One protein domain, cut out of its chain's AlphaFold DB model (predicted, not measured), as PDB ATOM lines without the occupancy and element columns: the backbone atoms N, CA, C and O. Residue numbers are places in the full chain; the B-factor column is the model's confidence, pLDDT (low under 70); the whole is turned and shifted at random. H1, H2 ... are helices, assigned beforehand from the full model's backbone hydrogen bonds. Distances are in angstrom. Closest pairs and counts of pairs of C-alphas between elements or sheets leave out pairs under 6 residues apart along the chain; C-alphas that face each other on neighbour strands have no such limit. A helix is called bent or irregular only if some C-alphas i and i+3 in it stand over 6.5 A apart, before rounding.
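AT A GLANCE: This is residues 25 to 103 of the 139 residues of the protein "homeobox protein rough sheath 1-like" of Cicer arietinum (UniProt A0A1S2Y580). Two long helices, H4 and H2, lie side by side and run the same way, and H1 is set crosswise at the beginning of H2, with its residues 25 to 31 sticking out. From the end of H2 the chain folds back in a wide, loose arc that holds the short helix H3, on the side of H2 away from H4, before it reaches the beginning of H4. The printed part has 79 residues with four named helices, in the order H1, H2, H3, H4, and no named strand; the class is all helix. The whole is loose, with a radius of gyration of the C-alphas of 14.4 A, and spans 44 by 30 by 22 A.

IN THESE COORDINATES: Find C-alpha 84 at (7.894, 26.841, 42.834); from there H4, residues 84 to 103, runs 28.7 A to C-alpha 103 at (28.634, 28.326, 23.123). Next look at C-alpha 40 at (15.355, 18.637, 35.831), where H2, residues 40 to 55, begins; it is 22.5 A long. H1 is residues 25 to 35, 15.2 A from first to last C-alpha. H3 is the short one, residues 66 to 72, 10.6 A long. None of the four helices is bent.

HOW THE PARTS SIT: Start at H4, which touches H2 with 17 pairs of C-alphas within 8 A; the closest are those of Cys 50 and Lys 102, 4.7 A apart. Their lines stand at a shallow tilt of 21 degrees, the same way. H1 and H2 are close but not clearly touching, with the closest C-alphas, those of Ile 34 and Phe 40, 6.8 A apart; their lines are about perpendicular, at 80 degrees. H1 is also close to H4 but not clearly touching it, where the closest C-alphas, those of Ile 34 and Leu 87, are 7.9 A apart. Look next at Val 72 of H3: its C-alpha is 7.6 A from that of Glu 41, the closest pair of H2 and H3, which are close but not clearly touching. H3 and H4 are apart. In H1, H3 and H4 every O i to N i+4 pair is within hydrogen-bond range; in H2 it is 10 of 12.

THE WHOLE: The C-alphas of Glu 57 and Pro 82, the two farthest apart, are 44.6 A from each other. The printed part has no cut. The link from H1 to H2 is tight, that from H2 to H3 short, and that from H3 to H4 long, with 11 residues. Look for residues 55 to 60 and 64 to 70, which stand free, as do residues 25 to 31. The mean pLDDT of the printed part is 75.8, and the model's confidence is under 70 at residue 25 and residues 56 to 84.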
ATOM      1  N   GLU A  25      17.295  15.530  56.697       62.88
ATOM      2  CA  GLU A  25      15.903  15.377  56.231       62.88
ATOM      3  C   GLU A  25      15.486  16.553  55.330       62.88
ATOM      4  O   GLU A  25      14.942  16.357  54.245       62.88
ATOM      5  N   SER A  26      15.858  17.780  55.713       79.25
ATOM      6  CA  SER A  26      15.596  18.972  54.900       79.25
ATOM      7  C   SER A  26      16.373  18.982  53.577       79.25
ATOM      8  O   SER A  26      15.882  19.546  52.601       79.25
ATOM      9  N   GLU A  27      17.584  18.420  53.522       85.31
ATOM     10  CA  GLU A  27      18.374  18.350  52.286       85.31
ATOM     11  C   GLU A  27      17.810  17.304  51.316       85.31
ATOM     12  O   GLU A  27      17.716  17.558  50.113       85.31
ATOM     13  N   GLU A  28      17.411  16.136  51.820       86.94
ATOM     14  CA  GLU A  28      16.773  15.090  51.016       86.94
ATOM     15  C   GLU A  28      15.434  15.557  50.440       86.94
ATOM     16  O   GLU A  28      15.164  15.329  49.257       86.94
ATOM     17  N   ASP A  29      14.645  16.295  51.222       85.31
ATOM     18  CA  ASP A  29      13.409  16.916  50.752       85.31
ATOM     19  C   ASP A  29      13.670  17.912  49.615       85.31
ATOM     20  O   ASP A  29      12.983  17.882  48.591       85.31
ATOM     21  N   LEU A  30      14.705  18.751  49.736       86.25
ATOM     22  CA  LEU A  30      15.104  19.681  48.676       86.25
ATOM     23  C   LEU A  30      15.566  18.945  47.415       86.25
ATOM     24  O   LEU A  30      15.119  19.272  46.315       86.25
ATOM     25  N   LYS A  31      16.411  17.917  47.557       89.25
ATOM     26  CA  LYS A  31      16.841  17.071  46.432       89.25
ATOM     27  C   LYS A  31      15.650  16.416  45.744       89.25
ATOM     28  O   LYS A  31      15.600  16.393  44.518       89.25
ATOM     29  N   ASN A  32      14.676  15.925  46.507       89.06
ATOM     30  CA  ASN A  32      13.461  15.314  45.975       89.06
ATOM     31  C   ASN A  32      12.582  16.336  45.236       89.06
ATOM     32  O   ASN A  32      12.056  16.036  44.166       89.06
ATOM     33  N   ILE A  33      12.454  17.557  45.765       89.75
ATOM     34  CA  ILE A  33      11.746  18.656  45.094       89.75
ATOM     35  C   ILE A  33      12.419  18.991  43.755       89.75
ATOM     36  O   ILE A  33      11.736  19.066  42.735       89.75
ATOM     37  N   ILE A  34      13.750  19.126  43.738       90.12
ATOM     38  CA  ILE A  34      14.524  19.411  42.520       90.12
ATOM     39  C   ILE A  34      14.410  18.253  41.518       90.12
ATOM     40  O   ILE A  34      14.114  18.481  40.348       90.12
ATOM     41  N   ALA A  35      14.574  17.005  41.961       90.25
ATOM     42  CA  ALA A  35      14.533  15.822  41.095       90.25
ATOM     43  C   ALA A  35      13.143  15.546  40.495       90.25
ATOM     44  O   ALA A  35      13.025  14.835  39.499       90.25
ATOM     45  N   ARG A  36      12.076  16.081  41.099       87.88
ATOM     46  CA  ARG A  36      10.696  15.993  40.589       87.88
ATOM     47  C   ARG A  36      10.304  17.192  39.726       87.88
ATOM     48  O   ARG A  36       9.157  17.268  39.282       87.88
ATOM     49  N   HIS A  37      11.223  18.129  39.504       88.88
ATOM     50  CA  HIS A  37      10.971  19.328  38.726       88.88
ATOM     51  C   HIS A  37      10.894  19.010  37.219       88.88
ATOM     52  O   HIS A  37      11.776  18.318  36.710       88.88
ATOM     53  N   PRO A  38       9.919  19.554  36.463       89.94
ATOM     54  CA  PRO A  38       9.783  19.282  35.026       89.94
ATOM     55  C   PRO A  38      11.029  19.622  34.194       89.94
ATOM     56  O   PRO A  38      11.314  18.963  33.202       89.94
ATOM     57  N   LEU A  39      11.787  20.642  34.610       88.31
ATOM     58  CA  LEU A  39      13.026  21.063  33.941       88.31
ATOM     59  C   LEU A  39      14.276  20.282  34.372       88.31
ATOM     60  O   LEU A  39      15.351  20.546  33.845       88.31
ATOM     61  N   PHE A  40      14.179  19.352  35.328       92.94
ATOM     62  CA  PHE A  40      15.355  18.637  35.831       92.94
ATOM     63  C   PHE A  40      16.052  17.827  34.737       92.94
ATOM     64  O   PHE A  40      17.267  17.904  34.600       92.94
ATOM     65  N   GLU A  41      15.288  17.130  33.896       89.19
ATOM     66  CA  GLU A  41      15.841  16.371  32.769       89.19
ATOM     67  C   GLU A  41      16.576  17.277  31.768       89.19
ATOM     68  O   GLU A  41      17.723  17.010  31.414       89.19
ATOM     69  N   VAL A  42      15.957  18.402  31.390       88.38
ATOM     70  CA  VAL A  42      16.539  19.392  30.466       88.38
ATOM     71  C   VAL A  42      17.816  20.012  31.037       88.38
ATOM     72  O   VAL A  42      18.787  20.232  30.308       88.38
ATOM     73  N   LEU A  43      17.835  20.281  32.344       94.44
ATOM     74  CA  LEU A  43      19.003  20.804  33.043       94.44
ATOM     75  C   LEU A  43      20.176  19.826  32.971       94.44
ATOM     76  O   LEU A  43      21.286  20.235  32.626       94.44
ATOM     77  N   ILE A  44      19.932  18.545  33.254       93.00
ATOM     78  CA  ILE A  44      20.962  17.506  33.180       93.00
ATOM     79  C   ILE A  44      21.462  17.343  31.743       93.00
ATOM     80  O   ILE A  44      22.671  17.343  31.524       93.00
ATOM     81  N   GLU A  45      20.567  17.278  30.756       89.94
ATOM     82  CA  GLU A  45      20.952  17.187  29.343       89.94
ATOM     83  C   GLU A  45      21.830  18.375  28.914       89.94
ATOM     84  O   GLU A  45      22.879  18.196  28.292       89.94
ATOM     85  N   SER A  46      21.436  19.594  29.288       88.50
ATOM     86  CA  SER A  46      22.197  20.814  28.993       88.50
ATOM     87  C   SER A  46      23.572  20.802  29.663       88.50
ATOM     88  O   SER A  46      24.551  21.271  29.081       88.50
ATOM     89  N   HIS A  47      23.659  20.246  30.874       93.88
ATOM     90  CA  HIS A  47      24.911  20.120  31.610       93.88
ATOM     91  C   HIS A  47      25.859  19.143  30.912       93.88
ATOM     92  O   HIS A  47      27.022  19.473  30.687       93.88
ATOM     93  N   MET A  48      25.349  17.981  30.493       90.12
ATOM     94  CA  MET A  48      26.140  16.973  29.782       90.12
ATOM     95  C   MET A  48      26.670  17.507  28.450       90.12
ATOM     96  O   MET A  48      27.871  17.436  28.205       90.12
ATOM     97  N   LYS A  49      25.822  18.162  27.646       87.75
ATOM     98  CA  LYS A  49      26.246  18.799  26.384       87.75
ATOM     99  C   LYS A  49      27.332  19.857  26.577       87.75
ATOM    100  O   LYS A  49      28.128  20.091  25.673       87.75
ATOM    101  N   CYS A  50      27.348  20.540  27.721       91.81
ATOM    102  CA  CYS A  50      28.402  21.495  28.044       91.81
ATOM    103  C   CYS A  50      29.721  20.786  28.400       91.81
ATOM    104  O   CYS A  50      30.781  21.253  27.993       91.81
ATOM    105  N   LEU A  51      29.669  19.670  29.136       90.12
ATOM    106  CA  LEU A  51      30.853  18.881  29.494       90.12
ATOM    107  C   LEU A  51      31.489  18.195  28.280       90.12
ATOM    108  O   LEU A  51      32.714  18.171  28.172       90.12
ATOM    109  N   GLU A  52      30.675  17.687  27.353       87.38
ATOM    110  CA  GLU A  52      31.136  17.018  26.127       87.38
ATOM    111  C   GLU A  52      32.098  17.885  25.311       87.38
ATOM    112  O   GLU A  52      33.095  17.378  24.795       87.38
ATOM    113  N   VAL A  53      31.860  19.201  25.261       85.50
ATOM    114  CA  VAL A  53      32.734  20.140  24.545       85.50
ATOM    115  C   VAL A  53      34.176  20.093  25.061       85.50
ATOM    116  O   VAL A  53      35.100  20.262  24.274       85.50
ATOM    117  N   GLY A  54      34.386  19.828  26.354       71.62
ATOM    118  CA  GLY A  54      35.718  19.754  26.957       71.62
ATOM    119  C   GLY A  54      36.329  18.352  27.026       71.62
ATOM    120  O   GLY A  54      37.471  18.230  27.467       71.62
ATOM    121  N   TYR A  55      35.593  17.299  26.652       72.94
ATOM    122  CA  TYR A  55      35.917  15.931  27.078       72.94
ATOM    123  C   TYR A  55      36.038  14.888  25.957       72.94
ATOM    124  O   TYR A  55      36.365  13.741  26.242       72.94
ATOM    125  N   GLU A  56      35.862  15.262  24.686       64.94
ATOM    126  CA  GLU A  56      35.785  14.333  23.539       64.94
ATOM    127  C   GLU A  56      36.971  13.333  23.379       64.94
ATOM    128  O   GLU A  56      36.875  12.407  22.581       64.94
ATOM    129  N   GLU A  57      38.080  13.460  24.126       56.81
ATOM    130  CA  GLU A  57      39.267  12.588  24.013       56.81
ATOM    131  C   GLU A  57      39.748  11.931  25.332       56.81
ATOM    132  O   GLU A  57      40.622  11.066  25.304       56.81
ATOM    133  N   ALA A  58      39.188  12.263  26.502       46.84
ATOM    134  CA  ALA A  58      39.786  11.887  27.794       46.84
ATOM    135  C   ALA A  58      39.048  10.767  28.549       46.84
ATOM    136  O   ALA A  58      38.801  10.882  29.745       46.84
ATOM    137  N   GLY A  59      38.782   9.640  27.890       49.34
ATOM    138  CA  GLY A  59      38.295   8.424  28.550       49.34
ATOM    139  C   GLY A  59      36.776   8.352  28.672       49.34
ATOM    140  O   GLY A  59      36.055   9.323  28.535       49.34
ATOM    141  N   GLU A  60      36.275   7.143  28.840       48.69
ATOM    142  CA  GLU A  60      34.854   6.839  28.900       48.69
ATOM    143  C   GLU A  60      34.287   7.360  30.231       48.69
ATOM    144  O   GLU A  60      34.518   6.773  31.289       48.69
ATOM    145  N   PHE A  61      33.575   8.491  30.215       49.56
ATOM    146  CA  PHE A  61      32.732   8.855  31.350       49.56
ATOM    147  C   PHE A  61      31.580   7.845  31.348       49.56
ATOM    148  O   PHE A  61      30.659   7.951  30.542       49.56
ATOM    149  N   ASP A  62      31.674   6.800  32.177       52.69
ATOM    150  CA  ASP A  62      30.627   5.784  32.317       52.69
ATOM    151  C   ASP A  62      29.413   6.375  33.053       52.69
ATOM    152  O   ASP A  62      29.169   6.160  34.241       52.69
ATOM    153  N   ILE A  63      28.641   7.178  32.321       53.16
ATOM    154  CA  ILE A  63      27.370   7.766  32.767       53.16
ATOM    155  C   ILE A  63      26.224   6.765  32.630       53.16
ATOM    156  O   ILE A  63      25.084   7.068  32.982       53.16
ATOM    157  N   THR A  64      26.489   5.569  32.095       48.56
ATOM    158  CA  THR A  64      25.454   4.554  31.909       48.56
ATOM    159  C   THR A  64      25.079   3.839  33.193       48.56
ATOM    160  O   THR A  64      24.191   2.992  33.139       48.56
ATOM    161  N   SER A  65      25.677   4.214  34.335       52.94
ATOM    162  CA  SER A  65      25.296   3.722  35.656       52.94
ATOM    163  C   SER A  65      23.774   3.627  35.763       52.94
ATOM    164  O   SER A  65      23.058   4.633  35.822       52.94
ATOM    165  N   ASP A  66      23.279   2.387  35.792       52.31
ATOM    166  CA  ASP A  66      21.859   2.033  35.876       52.31
ATOM    167  C   ASP A  66      21.140   2.744  37.039       52.31
ATOM    168  O   ASP A  66      19.913   2.880  37.043       52.31
ATOM    169  N   ALA A  67      21.899   3.257  38.014       51.69
ATOM    170  CA  ALA A  67      21.412   4.087  39.105       51.69
ATOM    171  C   ALA A  67      20.720   5.382  38.632       51.69
ATOM    172  O   ALA A  67      19.730   5.791  39.240       51.69
ATOM    173  N   TRP A  68      21.182   6.008  37.544       50.62
ATOM    174  CA  TRP A  68      20.714   7.331  37.109       50.62
ATOM    175  C   TRP A  68      19.451   7.247  36.251       50.62
ATOM    176  O   TRP A  68      18.483   7.966  36.504       50.62
ATOM    177  N   LYS A  69      19.396   6.294  35.310       52.78
ATOM    178  CA  LYS A  69      18.174   6.005  34.533       52.78
ATOM    179  C   LYS A  69      17.011   5.613  35.448       52.78
ATOM    180  O   LYS A  69      15.876   6.031  35.235       52.78
ATOM    181  N   LYS A  70      17.295   4.867  36.520       54.62
ATOM    182  CA  LYS A  70      16.287   4.476  37.512       54.62
ATOM    183  C   LYS A  70      15.697   5.670  38.275       54.62
ATOM    184  O   LYS A  70      14.518   5.619  38.602       54.62
ATOM    185  N   LEU A  71      16.477   6.725  38.530       51.94
ATOM    186  CA  LEU A  71      16.027   7.928  39.242       51.94
ATOM    187  C   LEU A  71      15.074   8.790  38.393       51.94
ATOM    188  O   LEU A  71      14.083   9.309  38.905       51.94
ATOM    189  N   VAL A  72      15.353   8.909  37.091       50.31
ATOM    190  CA  VAL A  72      14.544   9.699  36.143       50.31
ATOM    191  C   VAL A  72      13.204   9.015  35.850       50.31
ATOM    192  O   VAL A  72      12.156   9.658  35.834       50.31
ATOM    193  N   ASN A  73      13.197   7.686  35.699       54.34
ATOM    194  CA  ASN A  73      11.991   6.931  35.344       54.34
ATOM    195  C   ASN A  73      10.924   6.831  36.455       54.34
ATOM    196  O   ASN A  73       9.802   6.410  36.171       54.34
ATOM    197  N   THR A  74      11.227   7.190  37.708       55.44
ATOM    198  CA  THR A  74      10.301   6.990  38.843       55.44
ATOM    199  C   THR A  74       9.400   8.181  39.179       55.44
ATOM    200  O   THR A  74       8.465   8.017  39.961       55.44
ATOM    201  N   ASN A  75       9.601   9.359  38.583       54.97
ATOM    202  CA  ASN A  75       8.990  10.598  39.082       54.97
ATOM    203  C   ASN A  75       7.974  11.228  38.116       54.97
ATOM    204  O   ASN A  75       8.185  12.306  37.575       54.97
ATOM    205  N   SER A  76       6.804  10.598  37.966       51.22
ATOM    206  CA  SER A  76       5.621  11.231  37.357       51.22
ATOM    207  C   SER A  76       4.497  11.390  38.384       51.22
ATOM    208  O   SER A  76       3.675  10.497  38.582       51.22
ATOM    209  N   LYS A  77       4.501  12.538  39.079       53.38
ATOM    210  CA  LYS A  77       3.344  13.240  39.682       53.38
ATOM    211  C   LYS A  77       3.868  14.444  40.470       53.38
ATOM    212  O   LYS A  77       4.415  14.285  41.563       53.38
ATOM    213  N   ALA A  78       3.718  15.638  39.907       55.31
ATOM    214  CA  ALA A  78       4.045  16.890  40.576       55.31
ATOM    215  C   ALA A  78       2.922  17.270  41.554       55.31
ATOM    216  O   ALA A  78       1.755  17.339  41.174       55.31
ATOM    217  N   THR A  79       3.274  17.514  42.812       52.34
ATOM    218  CA  THR A  79       2.433  18.234  43.774       52.34
ATOM    219  C   THR A  79       3.051  19.615  43.934       52.34
ATOM    220  O   THR A  79       4.158  19.733  44.452       52.34
ATOM    221  N   THR A  80       2.377  20.644  43.427       52.91
ATOM    222  CA  THR A  80       2.834  22.039  43.474       52.91
ATOM    223  C   THR A  80       2.968  22.508  44.923       52.91
ATOM    224  O   THR A  80       1.973  22.606  45.641       52.91
ATOM    225  N   SER A  81       4.207  22.771  45.341       58.91
ATOM    226  CA  SER A  81       4.558  23.433  46.602       58.91
ATOM    227  C   SER A  81       4.542  24.964  46.412       58.91
ATOM    228  O   SER A  81       4.784  25.421  45.298       58.91
ATOM    229  N   PRO A  82       4.292  25.790  47.443       54.75
ATOM    230  CA  PRO A  82       4.206  27.253  47.312       54.75
ATOM    231  C   PRO A  82       5.497  27.972  46.871       54.75
ATOM    232  O   PRO A  82       5.437  29.146  46.519       54.75
ATOM    233  N   ASN A  83       6.649  27.290  46.873       60.25
ATOM    234  CA  ASN A  83       7.964  27.877  46.567       60.25
ATOM    235  C   ASN A  83       8.421  27.638  45.111       60.25
ATOM    236  O   ASN A  83       9.608  27.759  44.813       60.25
ATOM    237  N   THR A  84       7.517  27.253  44.200       63.59
ATOM    238  CA  THR A  84       7.894  26.841  42.834       63.59
ATOM    239  C   THR A  84       8.537  27.964  42.030       63.59
ATOM    240  O   THR A  84       9.510  27.699  41.349       63.59
ATOM    241  N   SER A  85       8.096  29.219  42.176       78.38
ATOM    242  CA  SER A  85       8.561  30.315  41.307       78.38
ATOM    243  C   SER A  85      10.063  30.614  41.397       78.38
ATOM    244  O   SER A  85      10.651  31.024  40.399       78.38
ATOM    245  N   GLU A  86      10.681  30.469  42.572       89.44
ATOM    246  CA  GLU A  86      12.127  30.689  42.725       89.44
ATOM    247  C   GLU A  86      12.917  29.520  42.133       89.44
ATOM    248  O   GLU A  86      13.901  29.731  41.424       89.44
ATOM    249  N   LEU A  87      12.446  28.291  42.368       90.94
ATOM    250  CA  LEU A  87      13.045  27.096  41.789       90.94
ATOM    251  C   LEU A  87      12.889  27.077  40.262       90.94
ATOM    252  O   LEU A  87      13.863  26.802  39.575       90.94
ATOM    253  N   ASP A  88      11.719  27.436  39.732       88.12
ATOM    254  CA  ASP A  88      11.457  27.576  38.297       88.12
ATOM    255  C   ASP A  88      12.491  28.524  37.669       88.12
ATOM    256  O   ASP A  88      13.203  28.159  36.732       88.12
ATOM    257  N   HIS A  89      12.652  29.715  38.260       90.62
ATOM    258  CA  HIS A  89      13.622  30.705  37.801       90.62
ATOM    259  C   HIS A  89      15.065  30.193  37.880       90.62
ATOM    260  O   HIS A  89      15.845  30.403  36.951       90.62
ATOM    261  N   PHE A  90      15.424  29.500  38.964       93.38
ATOM    262  CA  PHE A  90      16.738  28.878  39.107       93.38
ATOM    263  C   PHE A  90      16.996  27.842  38.006       93.38
ATOM    264  O   PHE A  90      18.039  27.893  37.353       93.38
ATOM    265  N   MET A  91      16.050  26.930  37.768       93.94
ATOM    266  CA  MET A  91      16.186  25.864  36.773       93.94
ATOM    267  C   MET A  91      16.351  26.449  35.362       93.94
ATOM    268  O   MET A  91      17.232  26.015  34.617       93.94
ATOM    269  N   GLU A  92      15.573  27.478  35.012       89.19
ATOM    270  CA  GLU A  92      15.687  28.196  33.735       89.19
ATOM    271  C   GLU A  92      17.018  28.947  33.597       89.19
ATOM    272  O   GLU A  92      17.717  28.809  32.586       89.19
ATOM    273  N   ALA A  93      17.397  29.725  34.615       94.19
ATOM    274  CA  ALA A  93      18.634  30.499  34.614       94.19
ATOM    275  C   ALA A  93      19.863  29.590  34.499       94.19
ATOM    276  O   ALA A  93      20.804  29.916  33.772       94.19
ATOM    277  N   TYR A  94      19.839  28.429  35.158       95.56
ATOM    278  CA  TYR A  94      20.919  27.453  35.097       95.56
ATOM    279  C   TYR A  94      21.044  26.821  33.705       95.56
ATOM    280  O   TYR A  94      22.138  26.802  33.140       95.56
ATOM    281  N   CYS A  95      19.932  26.384  33.097       90.94
ATOM    282  CA  CYS A  95      19.938  25.875  31.717       90.94
ATOM    283  C   CYS A  95      20.481  26.920  30.727       90.94
ATOM    284  O   CYS A  95      21.294  26.613  29.851       90.94
ATOM    285  N   MET A  96      20.067  28.180  30.886       89.88
ATOM    286  CA  MET A  96      20.537  29.287  30.054       89.88
ATOM    287  C   MET A  96      22.033  29.560  30.248       89.88
ATOM    288  O   MET A  96      22.747  29.789  29.271       89.88
ATOM    289  N   ALA A  97      22.516  29.535  31.491       95.94
ATOM    290  CA  ALA A  97      23.929  29.716  31.803       95.94
ATOM    291  C   ALA A  97      24.786  28.605  31.183       95.94
ATOM    292  O   ALA A  97      25.805  28.910  30.569       95.94
ATOM    293  N   LEU A  98      24.345  27.344  31.264       94.88
ATOM    294  CA  LEU A  98      25.015  26.212  30.618       94.88
ATOM    295  C   LEU A  98      25.055  26.345  29.096       94.88
ATOM    296  O   LEU A  98      26.087  26.082  28.490       94.88
ATOM    297  N   SER A  99      23.959  26.794  28.483       87.94
ATOM    298  CA  SER A  99      23.893  26.985  27.030       87.94
ATOM    299  C   SER A  99      24.885  28.057  26.569       87.94
ATOM    300  O   SER A  99      25.668  27.829  25.651       87.94
ATOM    301  N   LYS A 100      24.925  29.194  27.276       93.50
ATOM    302  CA  LYS A 100      25.891  30.274  27.019       93.50
ATOM    303  C   LYS A 100      27.330  29.836  27.269       93.50
ATOM    304  O   LYS A 100      28.217  30.210  26.509       93.50
ATOM    305  N   LEU A 101      27.566  29.063  28.331       95.44
ATOM    306  CA  LEU A 101      28.886  28.524  28.629       95.44
ATOM    307  C   LEU A 101      29.344  27.598  27.504       95.44
ATOM    308  O   LEU A 101      30.433  27.815  26.987       95.44
ATOM    309  N   LYS A 102      28.501  26.644  27.085       93.00
ATOM    310  CA  LYS A 102      28.766  25.736  25.963       93.00
ATOM    311  C   LYS A 102      29.161  26.513  24.709       93.00
ATOM    312  O   LYS A 102      30.222  26.252  24.156       93.00
ATOM    313  N   GLU A 103      28.345  27.482  24.291       91.62
ATOM    314  CA  GLU A 103      28.634  28.326  23.123       91.62
ATOM    315  C   GLU A 103      29.975  29.060  23.260       91.62
ATOM    316  O   GLU A 103      30.754  29.112  22.310       91.62
TER     317      GLU A 103